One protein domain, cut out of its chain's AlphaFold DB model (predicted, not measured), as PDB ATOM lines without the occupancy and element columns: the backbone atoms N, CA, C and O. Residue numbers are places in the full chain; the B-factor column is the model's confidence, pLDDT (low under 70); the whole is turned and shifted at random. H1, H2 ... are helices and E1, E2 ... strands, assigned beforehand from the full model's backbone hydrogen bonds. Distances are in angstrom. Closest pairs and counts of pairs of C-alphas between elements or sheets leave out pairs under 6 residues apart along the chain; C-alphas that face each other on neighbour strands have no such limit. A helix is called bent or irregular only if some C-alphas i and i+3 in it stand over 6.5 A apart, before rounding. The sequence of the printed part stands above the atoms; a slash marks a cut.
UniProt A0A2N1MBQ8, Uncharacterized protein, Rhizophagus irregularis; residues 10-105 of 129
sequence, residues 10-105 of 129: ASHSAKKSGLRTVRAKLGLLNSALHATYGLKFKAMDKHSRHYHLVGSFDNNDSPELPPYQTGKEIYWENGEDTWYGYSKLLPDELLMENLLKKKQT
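What this domain is: This is residues 10 to 105 of the 129 residues of an uncharacterized protein of Rhizophagus irregularis (UniProt A0A2N1MBQ8). A two-stranded hairpin, E1 and E2, with helix H2 beside E1, makes a small head at one side of an open, arching chain. H1 lies beyond H2 at the head's far side; residues 59 to 66 stand free and lead away to H3 and a looping stretch, and helix H4 sticks out at the other end. The printed part has 96 residues with four named helices and two named strands, in the order H1 H2 E1 E2 H3 H4; the sheet E1 - E2 is antiparallel and the class is mostly helix. It is extended, with a radius of gyration of the C-alphas of 22.7 A and spans of 59 by 44 by 27 A.

Where its parts are: E1 is residues 40 to 43 and E2 residues 51 to 54. H2, residues 22 to 37, is 21.7 A long. H1 is residues 10 to 16, with C-alpha 10 at (59.721, 67.131, 94.890). H3 is residues 67 to 70. H4, residues 91 to 104, is 20.4 A long and ends with C-alpha 104 at (28.279, 98.998, 109.190).

How they stand to each other: E1 and E2 form an antiparallel hairpin at 140 degrees; N 40 and O 54 are within hydrogen-bond range at 2.9 A, as are N 54 and O 40 at 2.8 A. The closest C-alphas of H2 and E1, Asn 30 and Lys 40, are 5.0 A apart. H1 and H2 are apart, and so are H3 and H4. In H2 and H4 every O i to N i+4 pair is within hydrogen-bond range; H1 has 1 of 3, with 2 of 4 O i to N i+3 pairs, and H3 is too short for an O i to N i+4 pair.

The domain as a whole: The farthest C-alphas, Lys 16 and Asn 78, are 61.8 A apart. The printed part has no cut. The links E2 to H3 and H3 to H4 are long. Residues 89 to 105, of which 91 to 104 belong to H4, stand free. The mean pLDDT of the printed part is 71.6, and 53 residues are under 70, among them 10 to 19 and 73 to 105.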
ATOM      1  N   ALA A  10      61.147  67.426  95.030       52.69
ATOM      2  CA  ALA A  10      59.721  67.131  94.890       52.69
ATOM      3  C   ALA A  10      59.012  68.207  94.044       52.69
ATOM      4  O   ALA A  10      58.193  67.880  93.180       52.69
ATOM      5  N   SER A  11      59.394  69.476  94.225       50.78
ATOM      6  CA  SER A  11      58.898  70.609  93.435       50.78
ATOM      7  C   SER A  11      59.273  70.497  91.949       50.78
ATOM      8  O   SER A  11      58.424  70.686  91.069       50.78
ATOM      9  N   HIS A  12      60.520  70.119  91.645       53.00
ATOM     10  CA  HIS A  12      60.993  70.035  90.262       53.00
ATOM     11  C   HIS A  12      60.392  68.837  89.495       53.00
ATOM     12  O   HIS A  12      60.055  68.958  88.312       53.00
ATOM     13  N   SER A  13      60.166  67.696  90.159       50.81
ATOM     14  CA  SER A  13      59.538  66.514  89.537       50.81
ATOM     15  C   SER A  13      58.065  66.732  89.150       50.81
ATOM     16  O   SER A  13      57.621  66.240  88.107       50.81
ATOM     17  N   ALA A  14      57.323  67.540  89.918       53.12
ATOM     18  CA  ALA A  14      55.919  67.853  89.650       53.12
ATOM     19  C   ALA A  14      55.712  68.594  88.315       53.12
ATOM     20  O   ALA A  14      54.686  68.420  87.655       53.12
ATOM     21  N   LYS A  15      56.709  69.379  87.871       51.91
ATOM     22  CA  LYS A  15      56.708  70.026  86.545       51.91
ATOM     23  C   LYS A  15      56.769  69.011  85.394       51.91
ATOM     24  O   LYS A  15      56.228  69.293  84.326       51.91
ATOM     25  N   LYS A  16      57.380  67.837  85.601       55.53
ATOM     26  CA  LYS A  16      57.486  66.762  84.594       55.53
ATOM     27  C   LYS A  16      56.353  65.732  84.669       55.53
ATOM     28  O   LYS A  16      56.018  65.142  83.648       55.53
ATOM     29  N   SER A  17      55.732  65.519  85.831       56.16
ATOM     30  CA  SER A  17      54.836  64.374  86.085       56.16
ATOM     31  C   SER A  17      53.385  64.512  85.590       56.16
ATOM     32  O   SER A  17      52.488  63.834  86.082       56.16
ATOM     33  N   GLY A  18      53.103  65.366  84.601       58.84
ATOM     34  CA  GLY A  18      51.759  65.449  84.000       58.84
ATOM     35  C   GLY A  18      50.669  66.006  84.931       58.84
ATOM     36  O   GLY A  18      49.489  66.007  84.582       58.84
ATOM     37  N   LEU A  19      51.052  66.556  86.086       67.50
ATOM     38  CA  LEU A  19      50.184  67.198  87.076       67.50
ATOM     39  C   LEU A  19      49.734  68.607  86.645       67.50
ATOM     40  O   LEU A  19      49.806  69.586  87.390       67.50
ATOM     41  N   ARG A  20      49.251  68.721  85.405       76.25
ATOM     42  CA  ARG A  20      48.779  69.985  84.825       76.25
ATOM     43  C   ARG A  20      47.470  70.463  85.446       76.25
ATOM     44  O   ARG A  20      47.258  71.664  85.563       76.25
ATOM     45  N   THR A  21      46.598  69.545  85.861       82.88
ATOM     46  CA  THR A  21      45.270  69.896  86.382       82.88
ATOM     47  C   THR A  21      45.266  69.994  87.906       82.88
ATOM     48  O   THR A  21      45.908  69.205  88.602       82.88
ATOM     49  N   VAL A  22      44.481  70.934  88.447       81.62
ATOM     50  CA  VAL A  22      44.259  71.079  89.901       81.62
ATOM     51  C   VAL A  22      43.749  69.769  90.511       81.62
ATOM     52  O   VAL A  22      44.155  69.392  91.606       81.62
ATOM     53  N   ARG A  23      42.933  69.011  89.766       83.06
ATOM     54  CA  ARG A  23      42.428  67.699  90.184       83.06
ATOM     55  C   ARG A  23      43.538  66.661  90.355       83.06
ATOM     56  O   ARG A  23      43.513  65.926  91.337       83.06
ATOM     57  N   ALA A  24      44.505  66.603  89.436       84.38
ATOM     58  CA  ALA A  24      45.647  65.697  89.568       84.38
ATOM     59  C   ALA A  24      46.502  66.068  90.789       84.38
ATOM     60  O   ALA A  24      46.905  65.185  91.544       84.38
ATOM     61  N   LYS A  25      46.693  67.374  91.037       86.75
ATOM     62  CA  LYS A  25      47.421  67.889  92.215       86.75
ATOM     63  C   LYS A  25      46.735  67.498  93.511       86.75
ATOM     64  O   LYS A  25      47.382  66.977  94.413       86.75
ATOM     65  N   LEU A  26      45.419  67.666  93.564       87.56
ATOM     66  CA  LEU A  26      44.621  67.259  94.712       87.56
ATOM     67  C   LEU A  26      44.625  65.734  94.909       87.56
ATOM     68  O   LEU A  26      44.664  65.264  96.040       87.56
ATOM     69  N   GLY A  27      44.625  64.957  93.822       89.06
ATOM     70  CA  GLY A  27      44.736  63.498  93.869       89.06
ATOM     71  C   GLY A  27      46.061  63.027  94.466       89.06
ATOM     72  O   GLY A  27      46.057  62.188  95.365       89.06
ATOM     73  N   LEU A  28      47.179  63.615  94.031       91.38
ATOM     74  CA  LEU A  28      48.499  63.328  94.594       91.38
ATOM     75  C   LEU A  28      48.571  63.718  96.077       91.38
ATOM     76  O   LEU A  28      49.036  62.924  96.893       91.38
ATOM     77  N   LEU A  29      48.059  64.900  96.431       90.69
ATOM     78  CA  LEU A  29      48.004  65.369  97.816       90.69
ATOM     79  C   LEU A  29      47.193  64.417  98.705       90.69
ATOM     80  O   LEU A  29      47.659  64.029  99.771       90.69
ATOM     81  N   ASN A  30      46.011  63.997  98.252       92.50
ATOM     82  CA  ASN A  30      45.185  63.032  98.976       92.50
ATOM     83  C   ASN A  30      45.873  61.670  99.115       92.50
ATOM     84  O   ASN A  30      45.749  61.042 100.161       92.50
ATOM     85  N   SER A  31      46.606  61.222  98.093       89.50
ATOM     86  CA  SER A  31      47.371  59.975  98.166       89.50
ATOM     87  C   SER A  31      48.467  60.050  99.230       89.50
ATOM     88  O   SER A  31      48.611  59.121 100.022       89.50
ATOM     89  N   ALA A  32      49.217  61.154  99.269       90.25
ATOM     90  CA  ALA A  32      50.271  61.360 100.258       90.25
ATOM     91  C   ALA A  32      49.698  61.480 101.680       90.25
ATOM     92  O   ALA A  32      50.173  60.809 102.591       90.25
ATOM     93  N   LEU A  33      48.635  62.271 101.867       89.56
ATOM     94  CA  LEU A  33      47.971  62.426 103.165       89.56
ATOM     95  C   LEU A  33      47.420  61.106 103.700       89.56
ATOM     96  O   LEU A  33      47.536  60.834 104.894       89.56
ATOM     97  N   HIS A  34      46.854  60.280 102.826       87.50
ATOM     98  CA  HIS A  34      46.317  58.993 103.228       87.50
ATOM     99  C   HIS A  34      47.431  58.025 103.634       87.50
ATOM    100  O   HIS A  34      47.284  57.314 104.620       87.50
ATOM    101  N   ALA A  35      48.547  58.006 102.901       87.19
ATOM    102  CA  ALA A  35      49.677  57.136 103.214       87.19
ATOM    103  C   ALA A  35      50.377  57.524 104.526       87.19
ATOM    104  O   ALA A  35      50.764  56.643 105.286       87.19
ATOM    105  N   THR A  36      50.534  58.824 104.788       87.50
ATOM    106  CA  THR A  36      51.271  59.308 105.966       87.50
ATOM    107  C   THR A  36      50.398  59.396 107.214       87.50
ATOM    108  O   THR A  36      50.861  59.081 108.302       87.50
ATOM    109  N   TYR A  37      49.153  59.849 107.064       85.25
ATOM    110  CA  TYR A  37      48.298  60.221 108.195       85.25
ATOM    111  C   TYR A  37      46.930  59.528 108.182       85.25
ATOM    112  O   TYR A  37      46.139  59.744 109.092       85.25
ATOM    113  N   GLY A  38      46.587  58.759 107.142       87.56
ATOM    114  CA  GLY A  38      45.231  58.215 106.980       87.56
ATOM    115  C   GLY A  38      44.164  59.279 106.674       87.56
ATOM    116  O   GLY A  38      42.967  59.018 106.804       87.56
ATOM    117  N   LEU A  39      44.574  60.484 106.258       89.75
ATOM    118  CA  LEU A  39      43.693  61.637 106.032       89.75
ATOM    119  C   LEU A  39      43.452  61.879 104.537       89.75
ATOM    120  O   LEU A  39      44.277  61.546 103.688       89.75
ATOM    121  N   LYS A  40      42.326  62.511 104.191       93.31
ATOM    122  CA  LYS A  40      42.048  62.980 102.823       93.31
ATOM    123  C   LYS A  40      41.127  64.193 102.795       93.31
ATOM    124  O   LYS A  40      40.229  64.321 103.622       93.31
ATOM    125  N   PHE A  41      41.279  65.043 101.786       91.88
ATOM    126  CA  PHE A  41      40.328  66.113 101.505       91.88
ATOM    127  C   PHE A  41      39.096  65.591 100.773       91.88
ATOM    128  O   PHE A  41      39.199  64.868  99.774       91.88
ATOM    129  N   LYS A  42      37.922  66.029 101.228       91.44
ATOM    130  CA  LYS A  42      36.633  65.770 100.587       91.44
ATOM    131  C   LYS A  42      35.926  67.091 100.299       91.44
ATOM    132  O   LYS A  42      35.854  67.968 101.158       91.44
ATOM    133  N   ALA A  43      35.413  67.232  99.079       92.06
ATOM    134  CA  ALA A  43      34.636  68.404  98.695       92.06
ATOM    135  C   ALA A  43      33.363  68.495  99.550       92.06
ATOM    136  O   ALA A  43      32.690  67.486  99.780       92.06
ATOM    137  N   MET A  44      33.056  69.698 100.030       88.81
ATOM    138  CA  MET A  44      31.838  69.984 100.791       88.81
ATOM    139  C   MET A  44      30.645  70.264  99.877       88.81
ATOM    140  O   MET A  44      29.518  69.910 100.210       88.81
ATOM    141  N   ASP A  45      30.888  70.894  98.727       87.12
ATOM    142  CA  ASP A  45      29.861  71.301  97.776       87.12
ATOM    143  C   ASP A  45      30.088  70.693  96.385       87.12
ATOM    144  O   ASP A  45      31.182  70.256  96.026       87.12
ATOM    145  N   LYS A  46      29.032  70.685  95.560       86.56
ATOM    146  CA  LYS A  46      29.104  70.198  94.168       86.56
ATOM    147  C   LYS A  46      30.091  71.003  93.321       86.56
ATOM    148  O   LYS A  46      30.659  70.474  92.372       86.56
ATOM    149  N   HIS A  47      30.309  72.268  93.674       83.88
ATOM    150  CA  HIS A  47      31.248  73.150  92.988       83.88
ATOM    151  C   HIS A  47      32.703  72.932  93.417       83.88
ATOM    152  O   HIS A  47      33.590  73.541  92.827       83.88
ATOM    153  N   SER A  48      32.951  72.055  94.399       78.62
ATOM    154  CA  SER A  48      34.287  71.702  94.887       78.62
ATOM    155  C   SER A  48      35.139  72.928  95.234       78.62
ATOM    156  O   SER A  48      36.340  72.962  94.958       78.62
ATOM    157  N   ARG A  49      34.499  73.956  95.804       85.88
ATOM    158  CA  ARG A  49      35.149  75.215  96.206       85.88
ATOM    159  C   ARG A  49      35.707  75.138  97.617       85.88
ATOM    160  O   ARG A  49      36.730  75.748  97.903       85.88
ATOM    161  N   HIS A  50      35.048  74.363  98.471       87.56
ATOM    162  CA  HIS A  50      35.451  74.161  99.855       87.56
ATOM    163  C   HIS A  50      35.700  72.678 100.105       87.56
ATOM    164  O   HIS A  50      34.925  71.819  99.671       87.56
ATOM    165  N   TYR A  51      36.781  72.385 100.819       90.88
ATOM    166  CA  TYR A  51      37.176  71.034 101.187       90.88
ATOM    167  C   TYR A  51      37.301  70.941 102.699       90.88
ATOM    168  O   TYR A  51      37.767  71.875 103.345       90.88
ATOM    169  N   HIS A  52      36.917  69.795 103.244       91.19
ATOM    170  CA  HIS A  52      37.172  69.446 104.635       91.19
ATOM    171  C   HIS A  52      38.061  68.209 104.691       91.19
ATOM    172  O   HIS A  52      38.088  67.400 103.754       91.19
ATOM    173  N   LEU A  53      38.806  68.084 105.783       91.50
ATOM    174  CA  LEU A  53      39.655  66.935 106.046       91.50
ATOM    175  C   LEU A  53      38.804  65.800 106.627       91.50
ATOM    176  O   LEU A  53      37.973  66.026 107.503       91.50
ATOM    177  N   VAL A  54      39.002  64.585 106.126       90.50
ATOM    178  CA  VAL A  54      38.299  63.380 106.569       90.50
ATOM    179  C   VAL A  54      39.321  62.285 106.832       90.50
ATOM    180  O   VAL A  54      40.160  62.008 105.976       90.50
ATOM    181  N   GLY A  55      39.206  61.636 107.981       86.81
ATOM    182  CA  GLY A  55      40.029  60.504 108.397       86.81
ATOM    183  C   GLY A  55      40.059  60.416 109.920       86.81
ATOM    184  O   GLY A  55      39.672  61.371 110.598       86.81
ATOM    185  N   SER A  56      40.453  59.264 110.454       75.44
ATOM    186  CA  SER A  56      40.668  59.118 111.892       75.44
ATOM    187  C   SER A  56      42.049  59.652 112.237       75.44
ATOM    188  O   SER A  56      43.041  59.192 111.679       75.44
ATOM    189  N   PHE A  57      42.111  60.593 113.170       68.69
ATOM    190  CA  PHE A  57      43.360  60.867 113.860       68.69
ATOM    191  C   PHE A  57      43.619  59.699 114.805       68.69
ATOM    192  O   PHE A  57      42.819  59.442 115.707       68.69
ATOM    193  N   ASP A  58      44.697  58.960 114.554       66.88
ATOM    194  CA  ASP A  58      45.170  57.969 115.506       66.88
ATOM    195  C   ASP A  58      45.821  58.745 116.657       66.88
ATOM    196  O   ASP A  58      46.972  59.176 116.594       66.88
ATOM    197  N   ASN A  59      45.032  59.030 117.695       63.69
ATOM    198  CA  ASN A  59      45.484  59.822 118.841       63.69
ATOM    199  C   ASN A  59      46.529  59.079 119.695       63.69
ATOM    200  O   ASN A  59      47.056  59.658 120.638       63.69
ATOM    201  N   ASN A  60      46.832  57.820 119.365       67.69
ATOM    202  CA  ASN A  60      47.820  56.999 120.061       67.69
ATOM    203  C   ASN A  60      49.238  57.596 119.993       67.69
ATOM    204  O   ASN A  60      49.976  57.490 120.967       67.69
ATOM    205  N   ASP A  61      49.577  58.281 118.894       64.69
ATOM    206  CA  ASP A  61      50.866  58.970 118.705       64.69
ATOM    207  C   ASP A  61      50.772  60.488 118.941       64.69
ATOM    208  O   ASP A  61      51.714  61.235 118.659       64.69
ATOM    209  N   SER A  62      49.626  60.982 119.427       67.75
ATOM    210  CA  SER A  62      49.506  62.402 119.744       67.75
ATOM    211  C   SER A  62      50.398  62.725 120.939       67.75
ATOM    212  O   SER A  62      50.291  62.058 121.971       67.75
ATOM    213  N   PRO A  63      51.278  63.738 120.833       69.50
ATOM    214  CA  PRO A  63      52.053  64.177 121.978       69.50
ATOM    215  C   PRO A  63      51.086  64.561 123.095       69.50
ATOM    216  O   PRO A  63      50.050  65.181 122.840       69.50
ATOM    217  N   GLU A  64      51.417  64.165 124.324       78.75
ATOM    218  CA  GLU A  64      50.609  64.531 125.479       78.75
ATOM    219  C   GLU A  64      50.473  66.054 125.496       78.75
ATOM    220  O   GLU A  64      51.468  66.778 125.372       78.75
ATOM    221  N   LEU A  65      49.228  66.535 125.565       75.88
ATOM    222  CA  LEU A  65      48.984  67.966 125.562       75.88
ATOM    223  C   LEU A  65      49.747  68.578 126.738       75.88
ATOM    224  O   LEU A  65      49.687  68.045 127.857       75.88
ATOM    225  N   PRO A  66      50.467  69.683 126.506       70.50
ATOM    226  CA  PRO A  66      51.240  70.311 127.554       70.50
ATOM    227  C   PRO A  66      50.326  70.645 128.747       70.50
ATOM    228  O   PRO A  66      49.131  70.906 128.559       70.50
ATOM    229  N   PRO A  67      50.849  70.623 129.986       71.75
ATOM    230  CA  PRO A  67      50.031  70.688 131.198       71.75
ATOM    231  C   PRO A  67      49.063  71.880 131.255       71.75
ATOM    232  O   PRO A  67      47.972  71.735 131.811       71.75
ATOM    233  N   TYR A  68      49.415  72.996 130.601       66.31
ATOM    234  CA  TYR A  68      48.580  74.192 130.453       66.31
ATOM    235  C   TYR A  68      47.286  73.993 129.661       66.31
ATOM    236  O   TYR A  68      46.305  74.685 129.914       66.31
ATOM    237  N   GLN A  69      47.246  73.040 128.730       65.62
ATOM    238  CA  GLN A  69      46.028  72.691 127.986       65.62
ATOM    239  C   GLN A  69      45.220  71.598 128.687       65.62
ATOM    240  O   GLN A  69      44.012  71.501 128.492       65.62
ATOM    241  N   THR A  70      45.884  70.779 129.504       70.38
ATOM    242  CA  THR A  70      45.284  69.617 130.179       70.38
ATOM    243  C   THR A  70      44.720  69.972 131.563       70.38
ATOM    244  O   THR A  70      44.064  69.145 132.189       70.38
ATOM    245  N   GLY A  71      44.983  71.182 132.073       67.50
ATOM    246  CA  GLY A  71      44.591  71.599 133.429       67.50
ATOM    247  C   GLY A  71      45.365  70.880 134.541       67.50
ATOM    248  O   GLY A  71      45.004  70.982 135.710       67.50
ATOM    249  N   LYS A  72      46.427  70.141 134.182       72.00
ATOM    250  CA  LYS A  72      47.365  69.515 135.133       72.00
ATOM    251  C   LYS A  72      48.233  70.560 135.829       72.00
ATOM    252  O   LYS A  72      48.733  70.319 136.921       72.00
ATOM    253  N   GLU A  73      48.417  71.700 135.182       66.44
ATOM    254  CA  GLU A  73      49.078  72.868 135.736       66.44
ATOM    255  C   GLU A  73      48.010  73.930 136.019       66.44
ATOM    256  O   GLU A  73      47.124  74.186 135.197       66.44
ATOM    257  N   ILE A  74      48.032  74.472 137.235       60.56
ATOM    258  CA  ILE A  74      47.023  75.411 137.724       60.56
ATOM    259  C   ILE A  74      47.421  76.802 137.232       60.56
ATOM    260  O   ILE A  74      48.219  77.484 137.863       60.56
ATOM    261  N   TYR A  75      46.879  77.204 136.083       59.84
ATOM    262  CA  TYR A  75      47.075  78.550 135.519       59.84
ATOM    263  C   TYR A  75      46.068  79.583 136.026       59.84
ATOM    264  O   TYR A  75      46.272  80.783 135.867       59.84
ATOM    265  N   TRP A  76      44.990  79.097 136.642       58.12
ATOM    266  CA  TRP A  76      43.886  79.883 137.170       58.12
ATOM    267  C   TRP A  76      43.862  79.741 138.685       58.12
ATOM    268  O   TRP A  76      43.186  78.864 139.227       58.12
ATOM    269  N   GLU A  77      44.598  80.596 139.382       60.25
ATOM    270  CA  GLU A  77      44.440  80.741 140.825       60.25
ATOM    271  C   GLU A  77      43.414  81.854 141.063       60.25
ATOM    272  O   GLU A  77      43.550  82.964 140.553       60.25
ATOM    273  N   ASN A  78      42.322  81.546 141.766       64.56
ATOM    274  CA  ASN A  78      41.259  82.512 142.084       64.56
ATOM    275  C   ASN A  78      40.604  83.209 140.866       64.56
ATOM    276  O   ASN A  78      40.078  84.312 140.990       64.56
ATOM    277  N   GLY A  79      40.587  82.557 139.698       64.88
ATOM    278  CA  GLY A  79      39.903  83.059 138.499       64.88
ATOM    279  C   GLY A  79      40.674  84.117 137.704       64.88
ATOM    280  O   GLY A  79      40.091  84.734 136.810       64.88
ATOM    281  N   GLU A  80      41.963  84.316 137.989       62.25
ATOM    282  CA  GLU A  80      42.835  85.205 137.218       62.25
ATOM    283  C   GLU A  80      43.876  84.406 136.421       62.25
ATOM    284  O   GLU A  80      44.496  83.484 136.948       62.25
ATOM    285  N   ASP A  81      44.038  84.753 135.139       62.78
ATOM    286  CA  ASP A  81      45.117  84.245 134.286       62.78
ATOM    287  C   ASP A  81      46.412  84.980 134.653       62.78
ATOM    288  O   ASP A  81      46.473  86.211 134.619       62.78
ATOM    289  N   THR A  82      47.439  84.229 135.043       66.31
ATOM    290  CA  THR A  82      48.703  84.768 135.568       66.31
ATOM    291  C   THR A  82      49.782  84.957 134.499       66.31
ATOM    292  O   THR A  82      50.834  85.528 134.792       66.31
ATOM    293  N   TRP A  83      49.555  84.496 133.265       56.44
ATOM    294  CA  TRP A  83      50.603  84.432 132.239       56.44
ATOM    295  C   TRP A  83      50.521  85.529 131.186       56.44
ATOM    296  O   TRP A  83      51.551  85.991 130.687       56.44
ATOM    297  N   TYR A  84      49.312  85.978 130.861       56.59
ATOM    298  CA  TYR A  84      49.114  86.999 129.845       56.59
ATOM    299  C   TYR A  84      48.341  88.185 130.404       56.59
ATOM    300  O   TYR A  84      47.195  88.068 130.828       56.59
ATOM    301  N   GLY A  85      48.949  89.370 130.318       55.44
ATOM    302  CA  GLY A  85      48.283  90.651 130.551       55.44
ATOM    303  C   GLY A  85      47.325  91.010 129.415       55.44
ATOM    304  O   GLY A  85      47.431  92.094 128.845       55.44
ATOM    305  N   TYR A  86      46.425  90.101 129.032       59.81
ATOM    306  CA  TYR A  86      45.293  90.486 128.205       59.81
ATOM    307  C   TYR A  86      44.433  91.433 129.034       59.81
ATOM    308  O   TYR A  86      44.020  91.109 130.148       59.81
ATOM    309  N   SER A  87      44.160  92.618 128.498       63.22
ATOM    310  CA  SER A  87      43.153  93.492 129.081       63.22
ATOM    311  C   SER A  87      41.851  92.702 129.199       63.22
ATOM    312  O   SER A  87      41.370  92.158 128.204       63.22
ATOM    313  N   LYS A  88      41.291  92.616 130.411       65.94
ATOM    314  CA  LYS A  88      39.940  92.088 130.625       65.94
ATOM    315  C   LYS A  88      38.994  92.982 129.817       65.94
ATOM    316  O   LYS A  88      38.687  94.087 130.255       65.94
ATOM    317  N   LEU A  89      38.594  92.543 128.623       61.84
ATOM    318  CA  LEU A  89      37.593  93.261 127.838       61.84
ATOM    319  C   LEU A  89      36.292  93.220 128.639       61.84
ATOM    320  O   LEU A  89      35.812  92.134 128.983       61.84
ATOM    321  N   LEU A  90      35.739  94.387 128.976       66.06
ATOM    322  CA  LEU A  90      34.423  94.426 129.607       66.06
ATOM    323  C   LEU A  90      33.409  93.794 128.633       66.06
ATOM    324  O   LEU A  90      33.485  94.058 127.430       66.06
ATOM    325  N   PRO A  91      32.428  93.001 129.110       63.12
ATOM    326  CA  PRO A  91      31.383  92.421 128.257       63.12
ATOM    327  C   PRO A  91      30.695  93.455 127.348       63.12
ATOM    328  O   PRO A  91      30.286  93.146 126.227       63.12
ATOM    329  N   ASP A  92      30.633  94.701 127.816       60.22
ATOM    330  CA  ASP A  92      30.065  95.835 127.099       60.22
ATOM    331  C   ASP A  92      30.888  96.239 125.863       60.22
ATOM    332  O   ASP A  92      30.305  96.631 124.852       60.22
ATOM    333  N   GLU A  93      32.216  96.074 125.870       60.44
ATOM    334  CA  GLU A  93      33.078  96.357 124.710       60.44
ATOM    335  C   GLU A  93      32.835  95.354 123.572       60.44
ATOM    336  O   GLU A  93      32.736  95.748 122.406       60.44
ATOM    337  N   LEU A  94      32.618  94.074 123.903       62.38
ATOM    338  CA  LEU A  94      32.241  93.044 122.925       62.38
ATOM    339  C   LEU A  94      30.856  93.314 122.322       62.38
ATOM    340  O   LEU A  94      30.629  93.089 121.129       62.38
ATOM    341  N   LEU A  95      29.907  93.802 123.127       61.69
ATOM    342  CA  LEU A  95      28.583  94.192 122.639       61.69
ATOM    343  C   LEU A  95      28.657  95.415 121.719       61.69
ATOM    344  O   LEU A  95      27.994  95.428 120.679       61.69
ATOM    345  N   MET A  96      29.480  96.411 122.056       59.94
ATOM    346  CA  MET A  96      29.674  97.603 121.230       59.94
ATOM    347  C   MET A  96      30.315  97.275 119.881       59.94
ATOM    348  O   MET A  96      29.840  97.776 118.861       59.94
ATOM    349  N   GLU A  97      31.318  96.395 119.831       60.06
ATOM    350  CA  GLU A  97      31.941  95.982 118.569       60.06
ATOM    351  C   GLU A  97      30.941  95.239 117.668       60.06
ATOM    352  O   GLU A  97      30.793  95.559 116.485       60.06
ATOM    353  N   ASN A  98      30.165  94.310 118.236       63.66
ATOM    354  CA  ASN A  98      29.130  93.583 117.498       63.66
ATOM    355  C   ASN A  98      28.007  94.505 116.996       63.66
ATOM    356  O   ASN A  98      27.512  94.333 115.878       63.66
ATOM    357  N   LEU A  99      27.619  95.511 117.784       60.03
ATOM    358  CA  LEU A  99      26.639  96.520 117.379       60.03
ATOM    359  C   LEU A  99      27.197  97.473 116.314       60.03
ATOM    360  O   LEU A  99      26.475  97.797 115.369       60.03
ATOM    361  N   LEU A 100      28.467  97.874 116.404       57.94
ATOM    362  CA  LEU A 100      29.152  98.703 115.406       57.94
ATOM    363  C   LEU A 100      29.273  97.962 114.064       57.94
ATOM    364  O   LEU A 100      28.944  98.512 113.011       57.94
ATOM    365  N   LYS A 101      29.637  96.677 114.107       55.44
ATOM    366  CA  LYS A 101      29.730  95.785 112.940       55.44
ATOM    367  C   LYS A 101      28.362  95.545 112.289       55.44
ATOM    368  O   LYS A 101      28.241  95.518 111.063       55.44
ATOM    369  N   LYS A 102      27.305  95.447 113.104       55.66
ATOM    370  CA  LYS A 102      25.908  95.339 112.649       55.66
ATOM    371  C   LYS A 102      25.356  96.655 112.083       55.66
ATOM    372  O   LYS A 102      24.458  96.623 111.243       55.66
ATOM    373  N   LYS A 103      25.882  97.810 112.512       53.19
ATOM    374  CA  LYS A 103      25.556  99.123 111.929       53.19
ATOM    375  C   LYS A 103      26.300  99.389 110.616       53.19
ATOM    376  O   LYS A 103      25.690  99.924 109.698       53.19
ATOM    377  N   GLN A 104      27.546  98.929 110.468       51.81
ATOM    378  CA  GLN A 104      28.279  98.998 109.190       51.81
ATOM    379  C   GLN A 104      27.642  98.173 108.062       51.81
ATOM    380  O   GLN A 104      27.874  98.453 106.892       51.81
ATOM    381  N   THR A 105      26.820  97.172 108.385       45.66
ATOM    382  CA  THR A 105      26.170  96.317 107.380       45.66
ATOM    383  C   THR A 105      24.868  96.885 106.817       45.66
ATOM    384  O   THR A 105      24.307  96.262 105.916       45.66
TER     385      THR A 105